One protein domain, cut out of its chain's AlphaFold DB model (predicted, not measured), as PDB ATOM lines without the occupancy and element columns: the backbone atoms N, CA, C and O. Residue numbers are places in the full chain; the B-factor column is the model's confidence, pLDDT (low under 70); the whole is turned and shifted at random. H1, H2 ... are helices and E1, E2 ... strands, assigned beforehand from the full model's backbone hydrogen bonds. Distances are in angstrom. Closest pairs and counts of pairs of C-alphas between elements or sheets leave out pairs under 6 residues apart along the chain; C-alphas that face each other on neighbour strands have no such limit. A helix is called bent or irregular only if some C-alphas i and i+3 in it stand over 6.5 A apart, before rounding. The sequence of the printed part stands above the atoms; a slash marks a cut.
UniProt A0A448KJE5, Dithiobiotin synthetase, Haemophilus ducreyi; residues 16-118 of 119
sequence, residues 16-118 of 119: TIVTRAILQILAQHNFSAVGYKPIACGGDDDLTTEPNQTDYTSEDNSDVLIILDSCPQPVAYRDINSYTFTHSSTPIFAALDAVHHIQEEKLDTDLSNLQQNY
ATOM      1  N   THR A  16      26.823   7.425  15.792       95.50
ATOM      2  CA  THR A  16      28.108   6.755  16.066       95.50
ATOM      3  C   THR A  16      28.010   5.237  15.906       95.50
ATOM      4  O   THR A  16      28.886   4.611  15.314       95.50
ATOM      5  N   ILE A  17      26.911   4.636  16.372       96.88
ATOM      6  CA  ILE A  17      26.673   3.192  16.259       96.88
ATOM      7  C   ILE A  17      26.463   2.778  14.799       96.88
ATOM      8  O   ILE A  17      26.995   1.754  14.370       96.88
ATOM      9  N   VAL A  18      25.745   3.586  14.015       97.31
ATOM     10  CA  VAL A  18      25.586   3.373  12.569       97.31
ATOM     11  C   VAL A  18      26.931   3.498  11.849       97.31
ATOM     12  O   VAL A  18      27.258   2.628  11.045       97.31
ATOM     13  N   THR A  19      27.743   4.512  12.171       97.38
ATOM     14  CA  THR A  19      29.105   4.658  11.630       97.38
ATOM     15  C   THR A  19      29.945   3.415  11.909       97.38
ATOM     16  O   THR A  19      30.531   2.854  10.985       97.38
ATOM     17  N   ARG A  20      29.948   2.933  13.158       97.81
ATOM     18  CA  ARG A  20      30.621   1.687  13.548       97.81
ATOM     19  C   ARG A  20      30.152   0.500  12.710       97.81
ATOM     20  O   ARG A  20      30.987  -0.233  12.190       97.81
ATOM     21  N   ALA A  21      28.843   0.307  12.561       97.94
ATOM     22  CA  ALA A  21      28.303  -0.808  11.787       97.94
ATOM     23  C   ALA A  21      28.760  -0.758  10.319       97.94
ATOM     24  O   ALA A  21      29.145  -1.782   9.759       97.94
ATOM     25  N   ILE A  22      28.781   0.433   9.711       96.94
ATOM     26  CA  ILE A  22      29.270   0.630   8.341       96.94
ATOM     27  C   ILE A  22      30.758   0.277   8.238       96.94
ATOM     28  O   ILE A  22      31.128  -0.500   7.361       96.94
ATOM     29  N   LEU A  23      31.599   0.788   9.144       96.69
ATOM     30  CA  LEU A  23      33.035   0.482   9.153       96.69
ATOM     31  C   LEU A  23      33.293  -1.022   9.309       96.69
ATOM     32  O   LEU A  23      34.093  -1.586   8.568       96.69
ATOM     33  N   GLN A  24      32.561  -1.689  10.202       97.06
ATOM     34  CA  GLN A  24      32.671  -3.133  10.411       97.06
ATOM     35  C   GLN A  24      32.265  -3.940   9.169       97.06
ATOM     36  O   GLN A  24      32.942  -4.908   8.828       97.06
ATOM     37  N   ILE A  25      31.192  -3.552   8.473       97.00
ATOM     38  CA  ILE A  25      30.764  -4.213   7.229       97.00
ATOM     39  C   ILE A  25      31.808  -4.009   6.125       97.00
ATOM     40  O   ILE A  25      32.176  -4.962   5.441       97.00
ATOM     41  N   LEU A  26      32.324  -2.789   5.960       94.75
ATOM     42  CA  LEU A  26      33.373  -2.502   4.979       94.75
ATOM     43  C   LEU A  26      34.636  -3.325   5.263       94.75
ATOM     44  O   LEU A  26      35.155  -3.974   4.353       94.75
ATOM     45  N   ALA A  27      35.048  -3.400   6.530       94.44
ATOM     46  CA  ALA A  27      36.166  -4.224   6.977       94.44
ATOM     47  C   ALA A  27      35.966  -5.715   6.649       94.44
ATOM     48  O   ALA A  27      36.868  -6.355   6.117       94.44
ATOM     49  N   GLN A  28      34.770  -6.265   6.901       96.75
ATOM     50  CA  GLN A  28      34.430  -7.661   6.570       96.75
ATOM     51  C   GLN A  28      34.552  -7.967   5.073       96.75
ATOM     52  O   GLN A  28      34.852  -9.098   4.690       96.75
ATOM     53  N   HIS A  29      34.338  -6.964   4.226       95.62
ATOM     54  CA  HIS A  29      34.481  -7.067   2.779       95.62
ATOM     55  C   HIS A  29      35.867  -6.638   2.267       95.62
ATOM     56  O   HIS A  29      36.054  -6.523   1.058       95.62
ATOM     57  N   ASN A  30      36.850  -6.467   3.160       93.25
ATOM     58  CA  ASN A  30      38.216  -6.026   2.858       93.25
ATOM     59  C   ASN A  30      38.289  -4.646   2.180       93.25
ATOM     60  O   ASN A  30      39.241  -4.364   1.452       93.25
ATOM     61  N   PHE A  31      37.295  -3.785   2.408       92.00
ATOM     62  CA  PHE A  31      37.399  -2.378   2.046       92.00
ATOM     63  C   PHE A  31      38.167  -1.622   3.123       92.00
ATOM     64  O   PHE A  31      37.947  -1.803   4.323       92.00
ATOM     65  N   SER A  32      39.037  -0.731   2.672       91.00
ATOM     66  CA  SER A  32      39.657   0.268   3.522       91.00
ATOM     67  C   SER A  32      38.671   1.403   3.769       91.00
ATOM     68  O   SER A  32      38.022   1.901   2.846       91.00
ATOM     69  N   ALA A  33      38.514   1.770   5.033       93.75
ATOM     70  CA  ALA A  33      37.639   2.846   5.455       93.75
ATOM     71  C   ALA A  33      38.153   3.424   6.770       93.75
ATOM     72  O   ALA A  33      38.735   2.712   7.583       93.75
ATOM     73  N   VAL A  34      37.898   4.707   6.989       95.75
ATOM     74  CA  VAL A  34      38.210   5.405   8.234       95.75
ATOM     75  C   VAL A  34      37.009   6.265   8.607       95.75
ATOM     76  O   VAL A  34      36.342   6.830   7.736       95.75
ATOM     77  N   GLY A  35      36.676   6.306   9.893       95.88
ATOM     78  CA  GLY A  35      35.637   7.201  10.384       95.88
ATOM     79  C   GLY A  35      36.195   8.593  10.656       95.88
ATOM     80  O   GLY A  35      37.353   8.740  11.026       95.88
ATOM     81  N   TYR A  36      35.354   9.612  10.503       96.62
ATOM     82  CA  TYR A  36      35.716  10.988  10.820       96.62
ATOM     83  C   TYR A  36      34.607  11.636  11.647       96.62
ATOM     84  O   TYR A  36      33.466  11.773  11.198       96.62
ATOM     85  N   LYS A  37      34.946  12.005  12.881       95.38
ATOM     86  CA  LYS A  37      34.122  12.771  13.815       95.38
ATOM     87  C   LYS A  37      34.822  14.120  14.008       95.38
ATOM     88  O   LYS A  37      35.543  14.274  14.986       95.38
ATOM     89  N   PRO A  38      34.631  15.096  13.103       93.12
ATOM     90  CA  PRO A  38      35.409  16.340  13.091       93.12
ATOM     91  C   PRO A  38      35.337  17.101  14.414       93.12
ATOM     92  O   PRO A  38      36.344  17.591  14.913       93.12
ATOM     93  N   ILE A  39      34.141  17.165  15.000       89.81
ATOM     94  CA  ILE A  39      33.883  17.858  16.258       89.81
ATOM     95  C   ILE A  39      33.234  16.865  17.217       89.81
ATOM     96  O   ILE A  39      32.172  16.297  16.928       89.81
ATOM     97  N   ALA A  40      33.882  16.657  18.355       88.38
ATOM     98  CA  ALA A  40      33.403  15.836  19.447       88.38
ATOM     99  C   ALA A  40      33.101  16.728  20.651       88.38
ATOM    100  O   ALA A  40      33.921  17.548  21.053       88.38
ATOM    101  N   CYS A  41      31.905  16.566  21.209       79.19
ATOM    102  CA  CYS A  41      31.475  17.275  22.405       79.19
ATOM    103  C   CYS A  41      30.990  16.259  23.436       79.19
ATOM    104  O   CYS A  41      30.391  15.243  23.067       79.19
ATOM    105  N   GLY A  42      31.210  16.570  24.706       66.50
ATOM    106  CA  GLY A  42      30.858  15.718  25.833       66.50
ATOM    107  C   GLY A  42      32.101  15.084  26.445       66.50
ATOM    108  O   GLY A  42      32.854  14.380  25.771       66.50
ATOM    109  N   GLY A  43      32.285  15.361  27.728       56.25
ATOM    110  CA  GLY A  43      33.284  14.803  28.630       56.25
ATOM    111  C   GLY A  43      32.713  14.805  30.048       56.25
ATOM    112  O   GLY A  43      31.544  15.142  30.233       56.25
ATOM    113  N   ASP A  44      33.509  14.394  31.031       49.97
ATOM    114  CA  ASP A  44      33.081  14.399  32.431       49.97
ATOM    115  C   ASP A  44      32.775  15.841  32.881       49.97
ATOM    116  O   ASP A  44      33.639  16.719  32.785       49.97
ATOM    117  N   ASP A  45      31.555  16.086  33.370       51.47
ATOM    118  CA  ASP A  45      31.091  17.403  33.850       51.47
ATOM    119  C   ASP A  45      31.908  17.916  35.057       51.47
ATOM    120  O   ASP A  45      31.792  19.078  35.449       51.47
ATOM    121  N   ASP A  46      32.755  17.058  35.634       48.75
ATOM    122  CA  ASP A  46      33.651  17.348  36.755       48.75
ATOM    123  C   ASP A  46      34.940  18.098  36.353       48.75
ATOM    124  O   ASP A  46      35.706  18.525  37.224       48.75
ATOM    125  N   LEU A  47      35.212  18.295  35.056       47.50
ATOM    126  CA  LEU A  47      36.386  19.048  34.603       47.50
ATOM    127  C   LEU A  47      36.104  20.559  34.571       47.50
ATOM    128  O   LEU A  47      35.261  21.049  33.820       47.50
ATOM    129  N   THR A  48      36.866  21.313  35.368       44.66
ATOM    130  CA  THR A  48      36.818  22.780  35.416       44.66
ATOM    131  C   THR A  48      37.083  23.385  34.041       44.66
ATOM    132  O   THR A  48      38.135  23.165  33.438       44.66
ATOM    133  N   THR A  49      36.129  24.177  33.572       46.56
ATOM    134  CA  THR A  49      36.133  24.840  32.270       46.56
ATOM    135  C   THR A  49      36.949  26.123  32.340       46.56
ATOM    136  O   THR A  49      36.397  27.215  32.448       46.56
ATOM    137  N   GLU A  50      38.269  25.992  32.289       49.25
ATOM    138  CA  GLU A  50      39.093  27.095  31.808       49.25
ATOM    139  C   GLU A  50      39.048  27.069  30.272       49.25
ATOM    140  O   GLU A  50      39.141  25.984  29.686       49.25
ATOM    141  N   PRO A  51      38.871  28.215  29.591       51.56
ATOM    142  CA  PRO A  51      38.911  28.268  28.137       51.56
ATOM    143  C   PRO A  51      40.307  27.856  27.658       51.56
ATOM    144  O   PRO A  51      41.246  28.652  27.629       51.56
ATOM    145  N   ASN A  52      40.455  26.585  27.298       52.00
ATOM    146  CA  ASN A  52      41.673  26.085  26.687       52.00
ATOM    147  C   ASN A  52      41.722  26.556  25.232       52.00
ATOM    148  O   ASN A  52      40.811  26.304  24.450       52.00
ATOM    149  N   GLN A  53      42.820  27.213  24.860       60.09
ATOM    150  CA  GLN A  53      43.118  27.643  23.487       60.09
ATOM    151  C   GLN A  53      43.573  26.477  22.587       60.09
ATOM    152  O   GLN A  53      44.302  26.687  21.623       60.09
ATOM    153  N   THR A  54      43.255  25.236  22.953       73.75
ATOM    154  CA  THR A  54      43.756  24.032  22.287       73.75
ATOM    155  C   THR A  54      42.612  23.278  21.633       73.75
ATOM    156  O   THR A  54      41.528  23.176  22.199       73.75
ATOM    157  N   ASP A  55      42.889  22.672  20.477       82.75
ATOM    158  CA  ASP A  55      41.912  21.882  19.714       82.75
ATOM    159  C   ASP A  55      41.298  20.719  20.522       82.75
ATOM    160  O   ASP A  55      40.184  20.275  20.250       82.75
ATOM    161  N   TYR A  56      42.013  20.230  21.540       83.88
ATOM    162  CA  TYR A  56      41.613  19.093  22.365       83.88
ATOM    163  C   TYR A  56      41.645  19.476  23.838       83.88
ATOM    164  O   TYR A  56      42.668  19.928  24.355       83.88
ATOM    165  N   THR A  57      40.523  19.254  24.511       78.00
ATOM    166  CA  THR A  57      40.417  19.286  25.976       78.00
ATOM    167  C   THR A  57      40.802  17.940  26.597       78.00
ATOM    168  O   THR A  57      41.425  17.909  27.654       78.00
ATOM    169  N   SER A  58      40.503  16.843  25.899       82.12
ATOM    170  CA  SER A  58      40.898  15.467  26.209       82.12
ATOM    171  C   SER A  58      40.895  14.610  24.931       82.12
ATOM    172  O   SER A  58      40.423  15.046  23.878       82.12
ATOM    173  N   GLU A  59      41.433  13.390  25.013       89.94
ATOM    174  CA  GLU A  59      41.405  12.378  23.938       89.94
ATOM    175  C   GLU A  59      40.652  11.113  24.387       89.94
ATOM    176  O   GLU A  59      41.053   9.984  24.114       89.94
ATOM    177  N   ASP A  60      39.568  11.303  25.137       89.12
ATOM    178  CA  ASP A  60      38.772  10.232  25.746       89.12
ATOM    179  C   ASP A  60      37.283  10.284  25.363       89.12
ATOM    180  O   ASP A  60      36.460   9.571  25.945       89.12
ATOM    181  N   ASN A  61      36.912  11.086  24.356       90.19
ATOM    182  CA  ASN A  61      35.519  11.187  23.942       90.19
ATOM    183  C   ASN A  61      34.996   9.832  23.442       90.19
ATOM    184  O   ASN A  61      35.502   9.258  22.475       90.19
ATOM    185  N   SER A  62      33.926   9.356  24.075       92.00
ATOM    186  CA  SER A  62      33.359   8.032  23.804       92.00
ATOM    187  C   SER A  62      32.943   7.810  22.344       92.00
ATOM    188  O   SER A  62      33.161   6.716  21.825       92.00
ATOM    189  N   ASP A  63      32.403   8.820  21.647       93.19
ATOM    190  CA  ASP A  63      32.045   8.681  20.229       93.19
ATOM    191  C   ASP A  63      33.288   8.450  19.363       93.19
ATOM    192  O   ASP A  63      33.282   7.600  18.470       93.19
ATOM    193  N   VAL A  64      34.348   9.221  19.623       95.38
ATOM    194  CA  VAL A  64      35.608   9.142  18.881       95.38
ATOM    195  C   VAL A  64      36.277   7.795  19.130       95.38
ATOM    196  O   VAL A  64      36.658   7.131  18.170       95.38
ATOM    197  N   LEU A  65      36.326   7.337  20.383       95.75
ATOM    198  CA  LEU A  65      36.880   6.029  20.742       95.75
ATOM    199  C   LEU A  65      36.109   4.868  20.091       95.75
ATOM    200  O   LEU A  65      36.718   3.957  19.540       95.75
ATOM    201  N   ILE A  66      34.773   4.923  20.060       97.06
ATOM    202  CA  ILE A  66      33.967   3.899  19.373       97.06
ATOM    203  C   ILE A  66      34.301   3.846  17.877       97.06
ATOM    204  O   ILE A  66      34.364   2.761  17.296       97.06
ATOM    205  N   ILE A  67      34.484   5.003  17.236       97.19
ATOM    206  CA  ILE A  67      34.853   5.080  15.818       97.19
ATOM    207  C   ILE A  67      36.282   4.565  15.600       97.19
ATOM    208  O   ILE A  67      36.493   3.776  14.677       97.19
ATOM    209  N   LEU A  68      37.225   4.960  16.460       96.81
ATOM    210  CA  LEU A  68      38.624   4.524  16.461       96.81
ATOM    211  C   LEU A  68      38.727   2.997  16.474       96.81
ATOM    212  O   LEU A  68      39.291   2.406  15.557       96.81
ATOM    213  N   ASP A  69      38.073   2.363  17.449       96.69
ATOM    214  CA  ASP A  69      38.061   0.908  17.643       96.69
ATOM    215  C   ASP A  69      37.346   0.149  16.514       96.69
ATOM    216  O   ASP A  69      37.441  -1.075  16.405       96.69
ATOM    217  N   SER A  70      36.586   0.863  15.680       96.88
ATOM    218  CA  SER A  70      35.853   0.290  14.551       96.88
ATOM    219  C   SER A  70      36.601   0.414  13.225       96.88
ATOM    220  O   SER A  70      36.152  -0.166  12.235       96.88
ATOM    221  N   CYS A  71      37.707   1.162  13.176       95.19
ATOM    222  CA  CYS A  71      38.487   1.320  11.956       95.19
ATOM    223  C   CYS A  71      39.266   0.022  11.635       95.19
ATOM    224  O   CYS A  71      39.919  -0.538  12.514       95.19
ATOM    225  N   PRO A  72      39.229  -0.478  10.383       91.44
ATOM    226  CA  PRO A  72      39.944  -1.693   9.970       91.44
ATOM    227  C   PRO A  72      41.471  -1.566   9.991       91.44
ATOM    228  O   PRO A  72      42.166  -2.579  10.041       91.44
ATOM    229  N   GLN A  73      41.991  -0.343   9.895       90.44
ATOM    230  CA  GLN A  73      43.418  -0.037   9.917       90.44
ATOM    231  C   GLN A  73      43.748   0.740  11.198       90.44
ATOM    232  O   GLN A  73      42.889   1.481  11.680       90.44
ATOM    233  N   PRO A  74      44.974   0.619  11.742       90.69
ATOM    234  CA  PRO A  74      45.410   1.453  12.856       90.69
ATOM    235  C   PRO A  74      45.382   2.933  12.463       90.69
ATOM    236  O   PRO A  74      46.031   3.323  11.495       90.69
ATOM    237  N   VAL A  75      44.653   3.740  13.230       93.94
ATOM    238  CA  VAL A  75      44.572   5.202  13.086       93.94
ATOM    239  C   VAL A  75      44.738   5.842  14.465       93.94
ATOM    240  O   VAL A  75      44.525   5.168  15.473       93.94
ATOM    241  N   ALA A  76      45.151   7.106  14.543       95.38
ATOM    242  CA  ALA A  76      45.235   7.825  15.813       95.38
ATOM    243  C   ALA A  76      43.940   8.598  16.109       95.38
ATOM    244  O   ALA A  76      43.200   8.976  15.201       95.38
ATOM    245  N   TYR A  77      43.700   8.911  17.386       95.38
ATOM    246  CA  TYR A  77      42.555   9.727  17.817       95.38
ATOM    247  C   TYR A  77      42.467  11.052  17.039       95.38
ATOM    248  O   TYR A  77      41.408  11.427  16.545       95.38
ATOM    249  N   ARG A  78      43.606  11.731  16.870       95.00
ATOM    250  CA  ARG A  78      43.699  13.023  16.172       95.00
ATOM    251  C   ARG A  78      43.615  12.932  14.647       95.00
ATOM    252  O   ARG A  78      43.482  13.961  13.999       95.00
ATOM    253  N   ASP A  79      43.695  11.734  14.068       94.06
ATOM    254  CA  ASP A  79      43.428  11.560  12.636       94.06
ATOM    255  C   ASP A  79      41.917  11.588  12.376       94.06
ATOM    256  O   ASP A  79      41.454  12.124  11.374       94.06
ATOM    257  N   ILE A  80      41.134  11.011  13.292       95.00
ATOM    258  CA  ILE A  80      39.682  10.846  13.143       95.00
ATOM    259  C   ILE A  80      38.868  11.989  13.756       95.00
ATOM    260  O   ILE A  80      37.657  12.063  13.533       95.00
ATOM    261  N   ASN A  81      39.494  12.857  14.545       95.62
ATOM    262  CA  ASN A  81      38.854  13.968  15.234       95.62
ATOM    263  C   ASN A  81      39.727  15.213  15.129       95.62
ATOM    264  O   ASN A  81      40.918  15.124  15.390       95.62
ATOM    265  N   SER A  82      39.132  16.355  14.785       94.12
ATOM    266  CA  SER A  82      39.848  17.634  14.704       94.12
ATOM    267  C   SER A  82      39.749  18.433  15.992       94.12
ATOM    268  O   SER A  82      40.691  19.148  16.321       94.12
ATOM    269  N   TYR A  83      38.608  18.331  16.681       89.50
ATOM    270  CA  TYR A  83      38.330  19.070  17.906       89.50
ATOM    271  C   TYR A  83      37.570  18.219  18.927       89.50
ATOM    272  O   TYR A  83      36.558  17.594  18.585       89.50
ATOM    273  N   THR A  84      37.999  18.253  20.193       87.56
ATOM    274  CA  THR A  84      37.286  17.636  21.326       87.56
ATOM    275  C   THR A  84      37.048  18.649  22.441       87.56
ATOM    276  O   THR A  84      37.994  19.198  23.010       87.56
ATOM    277  N   PHE A  85      35.779  18.835  22.808       80.38
ATOM    278  CA  PHE A  85      35.324  19.767  23.842       80.38
ATOM    279  C   PHE A  85      34.567  19.040  24.971       80.38
ATOM    280  O   PHE A  85      33.748  18.158  24.710       80.38
ATOM    281  N   THR A  86      34.777  19.447  26.226       72.69
ATOM    282  CA  THR A  86      34.184  18.807  27.420       72.69
ATOM    283  C   THR A  86      32.694  19.086  27.619       72.69
ATOM    284  O   THR A  86      32.009  18.293  28.252       72.69
ATOM    285  N   HIS A  87      32.146  20.171  27.069       63.16
ATOM    286  CA  HIS A  87      30.777  20.580  27.392       63.16
ATOM    287  C   HIS A  87      29.703  19.628  26.840       63.16
ATOM    288  O   HIS A  87      29.491  19.531  25.624       63.16
ATOM    289  N   SER A  88      28.961  18.983  27.748       52.94
ATOM    290  CA  SER A  88      27.767  18.205  27.429       52.94
ATOM    291  C   SER A  88      26.617  19.143  27.024       52.94
ATOM    292  O   SER A  88      25.861  19.639  27.847       52.94
ATOM    293  N   SER A  89      26.476  19.409  25.730       46.06
ATOM    294  CA  SER A  89      25.222  19.827  25.077       46.06
ATOM    295  C   SER A  89      24.398  20.966  25.745       46.06
ATOM    296  O   SER A  89      23.486  20.719  26.525       46.06
ATOM    297  N   THR A  90      24.590  22.192  25.222       43.06
ATOM    298  CA  THR A  90      23.664  23.363  25.094       43.06
ATOM    299  C   THR A  90      23.589  24.458  26.181       43.06
ATOM    300  O   THR A  90      23.673  24.145  27.362       43.06
ATOM    301  N   PRO A  91      23.335  25.750  25.818       47.38
ATOM    302  CA  PRO A  91      23.211  26.366  24.483       47.38
ATOM    303  C   PRO A  91      24.384  27.315  24.152       47.38
ATOM    304  O   PRO A  91      24.970  27.874  25.067       47.38
ATOM    305  N   ILE A  92      24.675  27.509  22.855       45.81
ATOM    306  CA  ILE A  92      25.261  28.681  22.143       45.81
ATOM    307  C   ILE A  92      26.328  29.576  22.828       45.81
ATOM    308  O   ILE A  92      27.298  29.930  22.175       45.81
ATOM    309  N   PHE A  93      26.189  29.938  24.100       41.75
ATOM    310  CA  PHE A  93      26.992  30.901  24.853       41.75
ATOM    311  C   PHE A  93      28.295  30.346  25.441       41.75
ATOM    312  O   PHE A  93      29.296  31.044  25.373       41.75
ATOM    313  N   ALA A  94      28.333  29.102  25.939       47.94
ATOM    314  CA  ALA A  94      29.609  28.452  26.298       47.94
ATOM    315  C   ALA A  94      30.361  27.954  25.049       47.94
ATOM    316  O   ALA A  94      31.583  27.869  25.019       47.94
ATOM    317  N   ALA A  95      29.599  27.665  23.990       48.91
ATOM    318  CA  ALA A  95      30.121  27.286  22.692       48.91
ATOM    319  C   ALA A  95      30.690  28.481  21.921       48.91
ATOM    320  O   ALA A  95      31.546  28.254  21.093       48.91
ATOM    321  N   LEU A  96      30.270  29.726  22.157       48.31
ATOM    322  CA  LEU A  96      30.713  30.873  21.353       48.31
ATOM    323  C   LEU A  96      32.244  31.038  21.365       48.31
ATOM    324  O   LEU A  96      32.838  31.084  20.293       48.31
ATOM    325  N   ASP A  97      32.894  30.998  22.531       49.56
ATOM    326  CA  ASP A  97      34.359  31.148  22.616       49.56
ATOM    327  C   ASP A  97      35.130  29.935  22.058       49.56
ATOM    328  O   ASP A  97      36.160  30.109  21.410       49.56
ATOM    329  N   ALA A  98      34.611  28.711  22.223       53.62
ATOM    330  CA  ALA A  98      35.210  27.498  21.649       53.62
ATOM    331  C   ALA A  98      34.939  27.349  20.134       53.62
ATOM    332  O   ALA A  98      35.789  26.886  19.380       53.62
ATOM    333  N   VAL A  99      33.766  27.778  19.663       55.06
ATOM    334  CA  VAL A  99      33.343  27.769  18.252       55.06
ATOM    335  C   VAL A  99      34.070  28.854  17.463       55.06
ATOM    336  O   VAL A  99      34.365  28.629  16.295       55.06
ATOM    337  N   HIS A 100      34.451  29.978  18.083       60.75
ATOM    338  CA  HIS A 100      35.351  30.956  17.461       60.75
ATOM    339  C   HIS A 100      36.727  30.369  17.095       60.75
ATOM    340  O   HIS A 100      37.404  30.927  16.234       60.75
ATOM    341  N   HIS A 101      37.125  29.247  17.704       70.50
ATOM    342  CA  HIS A 101      38.366  28.540  17.386       70.50
ATOM    343  C   HIS A 101      38.203  27.492  16.269       70.50
ATOM    344  O   HIS A 101      39.196  26.996  15.740       70.50
ATOM    345  N   ILE A 102      36.979  27.129  15.872       82.25
ATOM    346  CA  ILE A 102      36.790  26.124  14.821       82.25
ATOM    347  C   ILE A 102      37.129  26.753  13.469       82.25
ATOM    348  O   ILE A 102      36.404  27.605  12.960       82.25
ATOM    349  N   GLN A 103      38.230  26.296  12.881       88.50
ATOM    350  CA  GLN A 103      38.672  26.694  11.549       88.50
ATOM    351  C   GLN A 103      38.168  25.693  10.509       88.50
ATOM    352  O   GLN A 103      38.476  24.499  10.596       88.50
ATOM    353  N   GLU A 104      37.409  26.178   9.523       90.50
ATOM    354  CA  GLU A 104      36.906  25.374   8.401       90.50
ATOM    355  C   GLU A 104      38.069  24.775   7.603       90.50
ATOM    356  O   GLU A 104      38.072  23.581   7.313       90.50
ATOM    357  N   GLU A 105      39.127  25.558   7.372       94.12
ATOM    358  CA  GLU A 105      40.305  25.113   6.627       94.12
ATOM    359  C   GLU A 105      40.983  23.909   7.286       94.12
ATOM    360  O   GLU A 105      41.505  23.030   6.596       94.12
ATOM    361  N   LYS A 106      40.961  23.836   8.622       92.81
ATOM    362  CA  LYS A 106      41.480  22.685   9.360       92.81
ATOM    363  C   LYS A 106      40.593  21.456   9.167       92.81
ATOM    364  O   LYS A 106      41.126  20.381   8.907       92.81
ATOM    365  N   LEU A 107      39.268  21.606   9.245       93.75
ATOM    366  CA  LEU A 107      38.333  20.498   9.018       93.75
ATOM    367  C   LEU A 107      38.492  19.899   7.616       93.75
ATOM    368  O   LEU A 107      38.494  18.673   7.473       93.75
ATOM    369  N   ASP A 108      38.657  20.759   6.611       95.19
ATOM    370  CA  ASP A 108      38.877  20.367   5.219       95.19
ATOM    371  C   ASP A 108      40.248  19.725   5.009       95.19
ATOM    372  O   ASP A 108      40.370  18.732   4.285       95.19
ATOM    373  N   THR A 109      41.286  20.263   5.655       96.25
ATOM    374  CA  THR A 109      42.645  19.712   5.594       96.25
ATOM    375  C   THR A 109      42.696  18.320   6.217       96.25
ATOM    376  O   THR A 109      43.205  17.391   5.592       96.25
ATOM    377  N   ASP A 110      42.126  18.145   7.409       95.81
ATOM    378  CA  ASP A 110      42.093  16.855   8.102       95.81
ATOM    379  C   ASP A 110      41.287  15.819   7.300       95.81
ATOM    380  O   ASP A 110      41.758  14.700   7.077       95.81
ATOM    381  N   LEU A 111      40.122  16.203   6.759       95.06
ATOM    382  CA  LEU A 111      39.343  15.333   5.874       95.06
ATOM    383  C   LEU A 111      40.128  14.956   4.608       95.06
ATOM    384  O   LEU A 111      40.117  13.794   4.193       95.06
ATOM    385  N   SER A 112      40.824  15.917   3.999       95.19
ATOM    386  CA  SER A 112      41.650  15.680   2.810       95.19
ATOM    387  C   SER A 112      42.798  14.716   3.108       95.19
ATOM    388  O   SER A 112      43.064  13.821   2.305       95.19
ATOM    389  N   ASN A 113      43.439  14.840   4.273       94.56
ATOM    390  CA  ASN A 113      44.489  13.925   4.718       94.56
ATOM    391  C   ASN A 113      43.949  12.497   4.854       94.56
ATOM    392  O   ASN A 113      44.562  11.557   4.347       94.56
ATOM    393  N   LEU A 114      42.770  12.320   5.459       93.75
ATOM    394  CA  LEU A 114      42.132  11.004   5.550       93.75
ATOM    395  C   LEU A 114      41.848  10.409   4.162       93.75
ATOM    396  O   LEU A 114      42.151   9.244   3.910       93.75
ATOM    397  N   GLN A 115      41.323  11.212   3.236       92.38
ATOM    398  CA  GLN A 115      41.023  10.770   1.871       92.38
ATOM    399  C   GLN A 115      42.268  10.380   1.054       92.38
ATOM    400  O   GLN A 115      42.137   9.634   0.080       92.38
ATOM    401  N   GLN A 116      43.441  10.916   1.400       91.38
ATOM    402  CA  GLN A 116      44.717  10.610   0.747       91.38
ATOM    403  C   GLN A 116      45.444   9.427   1.393       91.38
ATOM    404  O   GLN A 116      46.138   8.698   0.695       91.38
ATOM    405  N   ASN A 117      45.296   9.236   2.706       89.19
ATOM    406  CA  ASN A 117      46.065   8.241   3.455       89.19
ATOM    407  C   ASN A 117      45.368   6.878   3.571       89.19
ATOM    408  O   ASN A 117      46.044   5.868   3.763       89.19
ATOM    409  N   TYR A 118      44.040   6.826   3.444       81.44
ATOM    410  CA  TYR A 118      43.261   5.598   3.613       81.44
ATOM    411  C   TYR A 118      42.571   5.223   2.297       81.44
ATOM    412  O   TYR A 118      41.509   5.757   1.987       81.44
TER     413      TYR A 118
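Overview. This is residues 16 to 118 of the 119 residues of the protein "Dithiobiotin synthetase" of Haemophilus ducreyi (UniProt A0A448KJE5). An elongated model has helices H1 and H2 side by side along one long side and helix H5 along the other, with the short helix H3 and a small ribbon of two parallel strands, E1 and E2, in the middle between them. At one end lie the low-confidence helix H4, which touches no other helix, and part of the long stretch of residues 42 to 61, which has no named element; the far end of H1 and the turn at His 29 make the other end. The printed part has 103 residues with five named helices and two named strands, in the order H1, E1, H2, H3, E2, H4, H5, and the sheet has the order E1, E2. Just under half of the residues are in named elements, 45 in helices and 6 in strands, and the class is mostly helix. The whole is compact, with a radius of gyration of the C-alphas of 14.6 A, and the C-alphas span 44 by 28 by 20 A.

Along the chain. H1 is residues 16 to 28, beginning at C-alpha 16 at (28.108, 6.755, 16.066), and is 18.4 A long from first to last C-alpha. E1 is residues 39 to 41, 6.6 A, with C-alpha 39 at (33.883, 17.858, 16.258). H2 is residues 62 to 68, 9.7 A, and H3 is residues 77 to 80, 5.6 A. E2 is residues 83 to 85, 6.7 A. H4 is residues 93 to 99, 9.7 A; it is irregular, but only just: C-alphas 94 and 97 are 6.6 A apart. H5, the longest helix, is residues 104 to 117, 20.0 A, ending at C-alpha 117 at (46.065, 8.241, 3.455).

Arrangement. H1 touches H2 with its residues 16 to 20 alone, and the closest C-alphas are those of Arg 20 and Ile 67, 5.9 A. The two run the same way at a shallow tilt of 14 degrees. E1 and E2 are parallel neighbours, with 12 degrees between their directions. C-alphas 40 and 84 face each other at 4.7 A; N 40 and O 83, at 2.8 A, and N 85 and O 40, at 2.9 A, are within hydrogen-bond range. E1, H2, H3 and E2 form a strand-helix-strand unit, two parallel neighbour strands with helices between them along the chain, and its crossover is right-handed. The closest C-alphas of E1 and H2 are those of Ala 40 and Val 64, 7.1 A. H2 touches H3, closest at the C-alphas of Leu 68 and Tyr 77, 6.7 A. H3 and H5 only just touch, with 3 pairs of C-alphas within 8 A, the closest those of Asp 79 and Asp 110, 7.1 A; H5 does so with residues 110 to 114 alone. Among the pairs that are apart are H1 and H5, H2 and H5, and H4 and H5. In H1, H2 and H5 every O i to N i+4 pair is within hydrogen-bond range; in H4 it is 1 of 3, beside 2 of 4 O i to N i+3 pairs, and H3 is too short for an O i to N i+4 pair.

Size, cuts and confidence. The two C-alphas farthest apart are those of His 29 and Glu 50, 45.1 A. The printed part has no cut, and its first and last C-alphas, Thr 16 and Tyr 118, are 19.6 A apart. The link from E1 to H2, 20 residues, is long; those from H3 to E2 and from H4 to H5 are tight. The mean pLDDT of the printed part is 81.6; residues 42 to 53 and 87 to 100 are under 70, and H4 has a mean of 49.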